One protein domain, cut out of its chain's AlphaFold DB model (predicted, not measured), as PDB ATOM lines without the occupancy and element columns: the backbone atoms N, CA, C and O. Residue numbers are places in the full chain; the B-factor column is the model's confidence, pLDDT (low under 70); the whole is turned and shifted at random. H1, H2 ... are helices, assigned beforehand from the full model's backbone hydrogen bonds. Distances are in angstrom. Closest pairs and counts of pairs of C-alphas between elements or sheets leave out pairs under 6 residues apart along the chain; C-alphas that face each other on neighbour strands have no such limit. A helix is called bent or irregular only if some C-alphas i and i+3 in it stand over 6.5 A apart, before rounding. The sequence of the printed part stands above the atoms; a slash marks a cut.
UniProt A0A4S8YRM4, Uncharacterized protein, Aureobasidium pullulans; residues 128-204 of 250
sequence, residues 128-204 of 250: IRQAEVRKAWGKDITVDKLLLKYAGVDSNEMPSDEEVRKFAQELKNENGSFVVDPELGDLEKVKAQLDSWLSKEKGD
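AT A GLANCE: This is residues 128 to 204 of the 250 residues of an uncharacterized protein of Aureobasidium pullulans (UniProt A0A4S8YRM4). Three helices, H1, H2 and H3, form a bent row in which each crosses the next at a steep angle, and the fourth, H4, crosses H3 and runs back past H2 toward the H1 end. The two short helices, H1 and H2, make one end of the body and the two longer ones, H3 and H4, the other, while the first and last printed residues come back to within 10.5 A of each other, C-alpha to C-alpha. The printed part has 77 residues with four named helices, in the order H1, H2, H3, H4, and no named strand; the class is all helix. It is compact, with a radius of gyration of the C-alphas of 12.0 A, and its outline is rounded, spanning 35 by 25 by 21 A.

HOW THE PARTS SIT: H1, residues 128 to 136, touches H2, residues 142 to 150, with the C-alphas of Ala 131 and Asp 144 the closest at 5.1 A. Their lines stand at a steep tilt of 63 degrees, opposite ways. H2 touches H3, residues 161 to 175, and the closest C-alphas, those of Leu 146 and Phe 167, are 5.8 A apart. This is a steep tilt of 53 degrees, opposite ways. H3 touches H4, residues 187 to 201, with the C-alphas of Ala 168 and Leu 194 the closest at 6.8 A. These two run the same way at a steep tilt of 50 degrees. The helix packing is mostly crossed: of these three touching pairs, 0 are at a shallow tilt. H2 and H4 are near each other, with 6 pairs of C-alphas within 10 A. H1 and H3 are apart; H1 and H4 are only just apart, their closest C-alphas 8.1 A from each other. In H1, H2, H3 and H4 every backbone O i to N i+4 pair is within hydrogen-bond range.

IN THESE COORDINATES: H1 begins at C-alpha 128, (158.095, 136.675, 116.482), and ends at Ala 136. H2 runs from Thr 142 to Tyr 150. H3 starts at C-alpha 161, (142.046, 138.980, 128.857), and measures 21.4 A from first to last C-alpha. H4 measures 20.8 A and ends at C-alpha 201, (153.240, 139.261, 110.561).

THE WHOLE: The two C-alphas farthest apart, those of Trp 137 and Asp 186, are 35.6 A from each other. The link from H1 to H2 is tight, with 5 residues; that from H2 to H3 is short, with 10; that from H3 to H4 is long, with 11. The printed part has no cut. The mean pLDDT of the printed part is 89.1, and residues 155 to 156, in the link from H2 to H3, are under 70.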
ATOM      1  N   ILE A 128     158.045 137.618 115.356       94.38
ATOM      2  CA  ILE A 128     158.095 136.675 116.482       94.38
ATOM      3  C   ILE A 128     159.541 136.271 116.704       94.38
ATOM      4  O   ILE A 128     160.045 136.382 117.816       94.38
ATOM      5  N   ARG A 129     160.235 135.902 115.629       94.44
ATOM      6  CA  ARG A 129     161.624 135.474 115.687       94.44
ATOM      7  C   ARG A 129     162.545 136.579 116.188       94.44
ATOM      8  O   ARG A 129     163.433 136.339 116.998       94.44
ATOM      9  N   GLN A 130     162.293 137.821 115.780       94.62
ATOM     10  CA  GLN A 130     163.006 138.980 116.327       94.62
ATOM     11  C   GLN A 130     162.769 139.162 117.835       94.62
ATOM     12  O   GLN A 130     163.702 139.517 118.558       94.62
ATOM     13  N   ALA A 131     161.540 138.940 118.309       95.00
ATOM     14  CA  ALA A 131     161.212 138.998 119.731       95.00
ATOM     15  C   ALA A 131     161.873 137.854 120.515       95.00
ATOM     16  O   ALA A 131     162.402 138.100 121.600       95.00
ATOM     17  N   GLU A 132     161.922 136.640 119.955       95.50
ATOM     18  CA  GLU A 132     162.653 135.509 120.539       95.50
ATOM     19  C   GLU A 132     164.134 135.853 120.720       95.50
ATOM     20  O   GLU A 132     164.641 135.722 121.830       95.50
ATOM     21  N   VAL A 133     164.806 136.391 119.691       95.00
ATOM     22  CA  VAL A 133     166.219 136.816 119.788       95.00
ATOM     23  C   VAL A 133     166.407 137.845 120.905       95.00
ATOM     24  O   VAL A 133     167.318 137.719 121.725       95.00
ATOM     25  N   ARG A 134     165.545 138.872 120.975       95.06
ATOM     26  CA  ARG A 134     165.628 139.890 122.036       95.06
ATOM     27  C   ARG A 134     165.467 139.270 123.420       95.06
ATOM     28  O   ARG A 134     166.249 139.598 124.312       95.06
ATOM     29  N   LYS A 135     164.510 138.358 123.590       94.50
ATOM     30  CA  LYS A 135     164.274 137.651 124.851       94.50
ATOM     31  C   LYS A 135     165.462 136.788 125.253       94.50
ATOM     32  O   LYS A 135     165.897 136.855 126.401       94.50
ATOM     33  N   ALA A 136     166.005 136.024 124.312       92.75
ATOM     34  CA  ALA A 136     167.131 135.122 124.526       92.75
ATOM     35  C   ALA A 136     168.354 135.862 125.114       92.75
ATOM     36  O   ALA A 136     169.112 135.319 125.914       92.75
ATOM     37  N   TRP A 137     168.488 137.151 124.791       91.00
ATOM     38  CA  TRP A 137     169.576 138.022 125.239       91.00
ATOM     39  C   TRP A 137     169.181 139.038 126.320       91.00
ATOM     40  O   TRP A 137     169.939 139.970 126.592       91.00
ATOM     41  N   GLY A 138     168.000 138.893 126.933       91.81
ATOM     42  CA  GLY A 138     167.518 139.781 127.999       91.81
ATOM     43  C   GLY A 138     167.315 141.236 127.561       91.81
ATOM     44  O   GLY A 138     167.442 142.154 128.373       91.81
ATOM     45  N   LYS A 139     167.050 141.454 126.269       93.69
ATOM     46  CA  LYS A 139     166.771 142.755 125.640       93.69
ATOM     47  C   LYS A 139     165.300 142.902 125.235       93.69
ATOM     48  O   LYS A 139     164.959 143.845 124.524       93.69
ATOM     49  N   ASP A 140     164.446 141.966 125.634       94.50
ATOM     50  CA  ASP A 140     163.019 141.986 125.344       94.50
ATOM     51  C   ASP A 140     162.295 143.106 126.090       94.50
ATOM     52  O   ASP A 140     162.490 143.355 127.285       94.50
ATOM     53  N   ILE A 141     161.405 143.773 125.368       92.62
ATOM     54  CA  ILE A 141     160.527 144.810 125.909       92.62
ATOM     55  C   ILE A 141     159.129 144.249 126.196       92.62
ATOM     56  O   ILE A 141     158.828 143.082 125.950       92.62
ATOM     57  N   THR A 142     158.246 145.071 126.766       92.94
ATOM     58  CA  THR A 142     156.886 144.648 127.143       92.94
ATOM     59  C   THR A 142     156.115 144.039 125.969       92.94
ATOM     60  O   THR A 142     155.461 143.013 126.154       92.94
ATOM     61  N   VAL A 143     156.206 144.637 124.776       93.06
ATOM     62  CA  VAL A 143     155.517 144.125 123.583       93.06
ATOM     63  C   VAL A 143     156.062 142.763 123.146       93.06
ATOM     64  O   VAL A 143     155.265 141.909 122.776       93.06
ATOM     65  N   ASP A 144     157.367 142.503 123.287       94.50
ATOM     66  CA  ASP A 144     157.973 141.204 122.958       94.50
ATOM     67  C   ASP A 144     157.411 140.099 123.851       94.50
ATOM     68  O   ASP A 144     156.942 139.075 123.365       94.50
ATOM     69  N   LYS A 145     157.377 140.333 125.168       92.88
ATOM     70  CA  LYS A 145     156.845 139.368 126.147       92.88
ATOM     71  C   LYS A 145     155.387 139.022 125.863       92.88
ATOM     72  O   LYS A 145     154.989 137.861 125.920       92.88
ATOM     73  N   LEU A 146     154.583 140.041 125.557       93.56
ATOM     74  CA  LEU A 146     153.170 139.869 125.231       93.56
ATOM     75  C   LEU A 146     152.984 139.155 123.888       93.56
ATOM     76  O   LEU A 146     152.152 138.254 123.804       93.56
ATOM     77  N   LEU A 147     153.784 139.500 122.874       94.00
ATOM     78  CA  LEU A 147     153.790 138.847 121.567       94.00
ATOM     79  C   LEU A 147     154.136 137.363 121.690       94.00
ATOM     80  O   LEU A 147     153.389 136.535 121.180       94.00
ATOM     81  N   LEU A 148     155.227 137.014 122.375       94.12
ATOM     82  CA  LEU A 148     155.674 135.626 122.518       94.12
ATOM     83  C   LEU A 148     154.660 134.776 123.291       94.12
ATOM     84  O   LEU A 148     154.396 133.632 122.912       94.12
ATOM     85  N   LYS A 149     154.025 135.348 124.322       93.06
ATOM     86  CA  LYS A 149     152.923 134.696 125.040       93.06
ATOM     87  C   LYS A 149     151.697 134.506 124.147       93.06
ATOM     88  O   LYS A 149     151.152 133.410 124.077       93.06
ATOM     89  N   TYR A 150     151.274 135.552 123.435       93.12
ATOM     90  CA  TYR A 150     150.104 135.503 122.552       93.12
ATOM     91  C   TYR A 150     150.314 134.553 121.364       93.12
ATOM     92  O   TYR A 150     149.405 133.825 120.975       93.12
ATOM     93  N   ALA A 151     151.527 134.510 120.813       92.00
ATOM     94  CA  ALA A 151     151.907 133.619 119.722       92.00
ATOM     95  C   ALA A 151     152.053 132.148 120.149       92.00
ATOM     96  O   ALA A 151     152.171 131.291 119.269       92.00
ATOM     97  N   GLY A 152     152.030 131.860 121.456       90.06
ATOM     98  CA  GLY A 152     152.166 130.515 122.013       90.06
ATOM     99  C   GLY A 152     153.598 129.976 122.009       90.06
ATOM    100  O   GLY A 152     153.778 128.763 122.021       90.06
ATOM    101  N   VAL A 153     154.605 130.855 121.962       88.06
ATOM    102  CA  VAL A 153     156.028 130.467 122.009       88.06
ATOM    103  C   VAL A 153     156.462 130.175 123.447       88.06
ATOM    104  O   VAL A 153     157.126 129.179 123.716       88.06
ATOM    105  N   ASP A 154     156.042 131.026 124.386       77.12
ATOM    106  CA  ASP A 154     156.565 131.035 125.757       77.12
ATOM    107  C   ASP A 154     155.804 130.154 126.752       77.12
ATOM    108  O   ASP A 154     156.308 129.883 127.845       77.12
ATOM    109  N   SER A 155     154.580 129.734 126.434       66.06
ATOM    110  CA  SER A 155     153.729 129.072 127.419       66.06
ATOM    111  C   SER A 155     152.697 128.134 126.809       66.06
ATOM    112  O   SER A 155     152.065 128.425 125.799       66.06
ATOM    113  N   ASN A 156     152.430 127.048 127.539       66.12
ATOM    114  CA  ASN A 156     151.208 126.252 127.380       66.12
ATOM    115  C   ASN A 156     149.961 126.981 127.926       66.12
ATOM    116  O   ASN A 156     148.843 126.487 127.787       66.12
ATOM    117  N   GLU A 157     150.145 128.126 128.588       73.75
ATOM    118  CA  GLU A 157     149.071 128.955 129.130       73.75
ATOM    119  C   GLU A 157     148.707 130.072 128.153       73.75
ATOM    120  O   GLU A 157     149.576 130.788 127.656       73.75
ATOM    121  N   MET A 158     147.409 130.233 127.904       80.94
ATOM    122  CA  MET A 158     146.879 131.322 127.087       80.94
ATOM    123  C   MET A 158     147.038 132.673 127.808       80.94
ATOM    124  O   MET A 158     146.941 132.722 129.039       80.94
ATOM    125  N   PRO A 159     147.252 133.783 127.077       89.31
ATOM    126  CA  PRO A 159     147.248 135.115 127.671       89.31
ATOM    127  C   PRO A 159     145.888 135.408 128.320       89.31
ATOM    128  O   PRO A 159     144.835 135.079 127.771       89.31
ATOM    129  N   SER A 160     145.914 136.042 129.490       92.31
ATOM    130  CA  SER A 160     144.704 136.540 130.147       92.31
ATOM    131  C   SER A 160     144.060 137.665 129.335       92.31
ATOM    132  O   SER A 160     144.720 138.343 128.546       92.31
ATOM    133  N   ASP A 161     142.772 137.918 129.560       93.56
ATOM    134  CA  ASP A 161     142.046 138.980 128.857       93.56
ATOM    135  C   ASP A 161     142.675 140.374 129.071       93.56
ATOM    136  O   ASP A 161     142.664 141.206 128.163       93.56
ATOM    137  N   GLU A 162     143.266 140.623 130.244       92.94
ATOM    138  CA  GLU A 162     144.014 141.853 130.538       92.94
ATOM    139  C   GLU A 162     145.288 141.955 129.688       92.94
ATOM    140  O   GLU A 162     145.559 142.999 129.094       92.94
ATOM    141  N   GLU A 163     146.042 140.861 129.563       93.50
ATOM    142  CA  GLU A 163     147.248 140.806 128.731       93.50
ATOM    143  C   GLU A 163     146.929 140.970 127.243       93.50
ATOM    144  O   GLU A 163     147.663 141.664 126.544       93.50
ATOM    145  N   VAL A 164     145.816 140.404 126.764       94.06
ATOM    146  CA  VAL A 164     145.337 140.593 125.383       94.06
ATOM    147  C   VAL A 164     145.062 142.070 125.103       94.06
ATOM    148  O   VAL A 164     145.518 142.609 124.093       94.06
ATOM    149  N   ARG A 165     144.348 142.756 126.005       94.31
ATOM    150  CA  ARG A 165     144.058 144.192 125.852       94.31
ATOM    151  C   ARG A 165     145.321 145.032 125.917       94.31
ATOM    152  O   ARG A 165     145.500 145.918 125.084       94.31
ATOM    153  N   LYS A 166     146.210 144.720 126.861       94.38
ATOM    154  CA  LYS A 166     147.505 145.387 126.981       94.38
ATOM    155  C   LYS A 166     148.319 145.229 125.702       94.38
ATOM    156  O   LYS A 166     148.830 146.218 125.196       94.38
ATOM    157  N   PHE A 167     148.384 144.026 125.139       93.88
ATOM    158  CA  PHE A 167     149.123 143.775 123.906       93.88
ATOM    159  C   PHE A 167     148.579 144.590 122.729       93.88
ATOM    160  O   PHE A 167     149.338 145.286 122.058       93.88
ATOM    161  N   ALA A 168     147.260 144.580 122.528       93.69
ATOM    162  CA  ALA A 168     146.625 145.399 121.498       93.69
ATOM    163  C   ALA A 168     146.865 146.905 121.711       93.69
ATOM    164  O   ALA A 168     147.048 147.637 120.738       93.69
ATOM    165  N   GLN A 169     146.900 147.374 122.962       92.75
ATOM    166  CA  GLN A 169     147.202 148.769 123.276       92.75
ATOM    167  C   GLN A 169     148.658 149.139 122.958       92.75
ATOM    168  O   GLN A 169     148.887 150.182 122.346       92.75
ATOM    169  N   GLU A 170     149.628 148.293 123.316       92.25
ATOM    170  CA  GLU A 170     151.043 148.512 122.981       92.25
ATOM    171  C   GLU A 170     151.243 148.561 121.459       92.25
ATOM    172  O   GLU A 170     151.818 149.517 120.944       92.25
ATOM    173  N   LEU A 171     150.659 147.616 120.710       90.56
ATOM    174  CA  LEU A 171     150.731 147.630 119.244       90.56
ATOM    175  C   LEU A 171     150.100 148.895 118.652       90.56
ATOM    176  O   LEU A 171     150.679 149.533 117.773       90.56
ATOM    177  N   LYS A 172     148.925 149.301 119.147       89.44
ATOM    178  CA  LYS A 172     148.268 150.540 118.713       89.44
ATOM    179  C   LYS A 172     149.161 151.763 118.943       89.44
ATOM    180  O   LYS A 172     149.187 152.639 118.080       89.44
ATOM    181  N   ASN A 173     149.883 151.819 120.060       88.00
ATOM    182  CA  ASN A 173     150.802 152.914 120.367       88.00
ATOM    183  C   ASN A 173     152.021 152.933 119.429       88.00
ATOM    184  O   ASN A 173     152.446 154.011 119.021       88.00
ATOM    185  N   GLU A 174     152.568 151.768 119.077       83.06
ATOM    186  CA  GLU A 174     153.777 151.669 118.248       83.06
ATOM    187  C   GLU A 174     153.524 151.947 116.763       83.06
ATOM    188  O   GLU A 174     154.343 152.587 116.104       83.06
ATOM    189  N   ASN A 175     152.408 151.461 116.212       80.12
ATOM    190  CA  ASN A 175     152.203 151.452 114.759       80.12
ATOM    191  C   ASN A 175     150.777 151.806 114.307       80.12
ATOM    192  O   ASN A 175     150.500 151.812 113.108       80.12
ATOM    193  N   GLY A 176     149.861 152.108 115.234       78.69
ATOM    194  CA  GLY A 176     148.494 152.516 114.904       78.69
ATOM    195  C   GLY A 176     147.638 151.432 114.238       78.69
ATOM    196  O   GLY A 176     146.630 151.764 113.618       78.69
ATOM    197  N   SER A 177     148.001 150.149 114.354       73.31
ATOM    198  CA  SER A 177     147.372 149.053 113.588       73.31
ATOM    199  C   SER A 177     145.921 148.716 113.960       73.31
ATOM    200  O   SER A 177     145.289 147.917 113.269       73.31
ATOM    201  N   PHE A 178     145.369 149.286 115.036       78.19
ATOM    202  CA  PHE A 178     144.079 148.867 115.596       78.19
ATOM    203  C   PHE A 178     142.960 149.884 115.359       78.19
ATOM    204  O   PHE A 178     143.072 151.058 115.711       78.19
ATOM    205  N   VAL A 179     141.843 149.393 114.808       75.50
ATOM    206  CA  VAL A 179     140.619 150.179 114.554       75.50
ATOM    207  C   VAL A 179     139.652 150.105 115.739       75.50
ATOM    208  O   VAL A 179     138.907 151.050 115.990       75.50
ATOM    209  N   VAL A 180     139.646 148.987 116.472       78.69
ATOM    210  CA  VAL A 180     138.876 148.853 117.716       78.69
ATOM    211  C   VAL A 180     139.708 149.416 118.861       78.69
ATOM    212  O   VAL A 180     140.910 149.175 118.927       78.69
ATOM    213  N   ASP A 181     139.072 150.168 119.761       82.25
ATOM    214  CA  ASP A 181     139.721 150.616 120.990       82.25
ATOM    215  C   ASP A 181     140.032 149.404 121.891       82.25
ATOM    216  O   ASP A 181     139.091 148.733 122.325       82.25
ATOM    217  N   PRO A 182     141.311 149.091 122.170       82.19
ATOM    218  CA  PRO A 182     141.676 147.942 122.995       82.19
ATOM    219  C   PRO A 182     141.149 148.018 124.433       82.19
ATOM    220  O   PRO A 182     140.894 146.977 125.042       82.19
ATOM    221  N   GLU A 183     140.946 149.222 124.977       80.94
ATOM    222  CA  GLU A 183     140.498 149.421 126.359       80.94
ATOM    223  C   GLU A 183     138.976 149.311 126.488       80.94
ATOM    224  O   GLU A 183     138.467 148.682 127.415       80.94
ATOM    225  N   LEU A 184     138.243 149.888 125.534       77.38
ATOM    226  CA  LEU A 184     136.777 150.007 125.588       77.38
ATOM    227  C   LEU A 184     136.039 149.014 124.675       77.38
ATOM    228  O   LEU A 184     134.813 148.904 124.731       77.38
ATOM    229  N   GLY A 185     136.762 148.308 123.807       79.75
ATOM    230  CA  GLY A 185     136.208 147.403 122.806       79.75
ATOM    231  C   GLY A 185     135.783 146.037 123.347       79.75
ATOM    232  O   GLY A 185     136.280 145.548 124.363       79.75
ATOM    233  N   ASP A 186     134.880 145.387 122.612       90.25
ATOM    234  CA  ASP A 186     134.529 143.976 122.799       90.25
ATOM    235  C   ASP A 186     135.777 143.092 122.630       90.25
ATOM    236  O   ASP A 186     136.470 143.181 121.612       90.25
ATOM    237  N   LEU A 187     136.069 142.258 123.631       91.75
ATOM    238  CA  LEU A 187     137.301 141.474 123.697       91.75
ATOM    239  C   LEU A 187     137.447 140.528 122.502       91.75
ATOM    240  O   LEU A 187     138.540 140.405 121.957       91.75
ATOM    241  N   GLU A 188     136.357 139.902 122.060       92.56
ATOM    242  CA  GLU A 188     136.393 138.974 120.925       92.56
ATOM    243  C   GLU A 188     136.765 139.693 119.623       92.56
ATOM    244  O   GLU A 188     137.474 139.150 118.777       92.56
ATOM    245  N   LYS A 189     136.373 140.966 119.482       92.50
ATOM    246  CA  LYS A 189     136.794 141.797 118.344       92.50
ATOM    247  C   LYS A 189     138.263 142.192 118.439       92.50
ATOM    248  O   LYS A 189     138.929 142.243 117.408       92.50
ATOM    249  N   VAL A 190     138.764 142.465 119.646       93.12
ATOM    250  CA  VAL A 190     140.190 142.748 119.882       93.12
ATOM    251  C   VAL A 190     141.034 141.516 119.539       93.12
ATOM    252  O   VAL A 190     141.987 141.644 118.772       93.12
ATOM    253  N   LYS A 191     140.638 140.323 120.007       93.94
ATOM    254  CA  LYS A 191     141.280 139.038 119.665       93.94
ATOM    255  C   LYS A 191     141.273 138.785 118.159       93.94
ATOM    256  O   LYS A 191     142.326 138.572 117.578       93.94
ATOM    257  N   ALA A 192     140.127 138.939 117.493       93.25
ATOM    258  CA  ALA A 192     140.041 138.756 116.043       93.25
ATOM    259  C   ALA A 192     140.962 139.711 115.254       93.25
ATOM    260  O   ALA A 192     141.522 139.327 114.224       93.25
ATOM    261  N   GLN A 193     141.141 140.955 115.718       93.00
ATOM    262  CA  GLN A 193     142.100 141.886 115.111       93.00
ATOM    263  C   GLN A 193     143.550 141.475 115.377       93.00
ATOM    264  O   GLN A 193     144.350 141.509 114.443       93.00
ATOM    265  N   LEU A 194     143.876 141.055 116.602       93.62
ATOM    266  CA  LEU A 194     145.197 140.531 116.952       93.62
ATOM    267  C   LEU A 194     145.550 139.283 116.140       93.62
ATOM    268  O   LEU A 194     146.648 139.216 115.602       93.62
ATOM    269  N   ASP A 195     144.623 138.342 115.976       93.62
ATOM    270  CA  ASP A 195     144.830 137.131 115.174       93.62
ATOM    271  C   ASP A 195     145.059 137.471 113.699       93.62
ATOM    272  O   ASP A 195     145.952 136.920 113.051       93.62
ATOM    273  N   SER A 196     144.286 138.423 113.163       92.62
ATOM    274  CA  SER A 196     144.475 138.907 111.796       92.62
ATOM    275  C   SER A 196     145.822 139.606 111.615       92.62
ATOM    276  O   SER A 196     146.476 139.404 110.592       92.62
ATOM    277  N   TRP A 197     146.241 140.415 112.591       92.75
ATOM    278  CA  TRP A 197     147.549 141.066 112.596       92.75
ATOM    279  C   TRP A 197     148.674 140.028 112.681       92.75
ATOM    280  O   TRP A 197     149.532 139.991 111.803       92.75
ATOM    281  N   LEU A 198     148.613 139.105 113.642       92.38
ATOM    282  CA  LEU A 198     149.623 138.070 113.847       92.38
ATOM    283  C   LEU A 198     149.756 137.158 112.626       92.38
ATOM    284  O   LEU A 198     150.865 136.806 112.239       92.38
ATOM    285  N   SER A 199     148.641 136.787 111.991       91.19
ATOM    286  CA  SER A 199     148.665 135.983 110.767       91.19
ATOM    287  C   SER A 199     149.363 136.697 109.609       91.19
ATOM    288  O   SER A 199     149.941 136.015 108.765       91.19
ATOM    289  N   LYS A 200     149.293 138.032 109.536       90.50
ATOM    290  CA  LYS A 200     150.032 138.810 108.534       90.50
ATOM    291  C   LYS A 200     151.512 138.849 108.876       90.50
ATOM    292  O   LYS A 200     152.324 138.544 108.015       90.50
ATOM    293  N   GLU A 201     151.846 139.146 110.128       89.31
ATOM    294  CA  GLU A 201     153.240 139.261 110.561       89.31
ATOM    295  C   GLU A 201     153.993 137.923 110.496       89.31
ATOM    296  O   GLU A 201     155.147 137.906 110.087       89.31
ATOM    297  N   LYS A 202     153.343 136.788 110.794       86.00
ATOM    298  CA  LYS A 202     153.927 135.442 110.606       86.00
ATOM    299  C   LYS A 202     154.286 135.134 109.150       86.00
ATOM    300  O   LYS A 202     155.152 134.308 108.891       86.00
ATOM    301  N   GLY A 203     153.578 135.738 108.196       82.06
ATOM    302  CA  GLY A 203     153.849 135.570 106.769       82.06
ATOM    303  C   GLY A 203     154.815 136.607 106.200       82.06
ATOM    304  O   GLY A 203     155.251 136.457 105.060       82.06
ATOM    305  N   ASP A 204     155.131 137.656 106.959       88.50
ATOM    306  CA  ASP A 204     155.885 138.814 106.492       88.50
ATOM    307  C   ASP A 204     157.313 138.793 107.048       88.50
ATOM    308  O   ASP A 204     157.666 139.508 107.987       88.50
TER     309      ASP A 204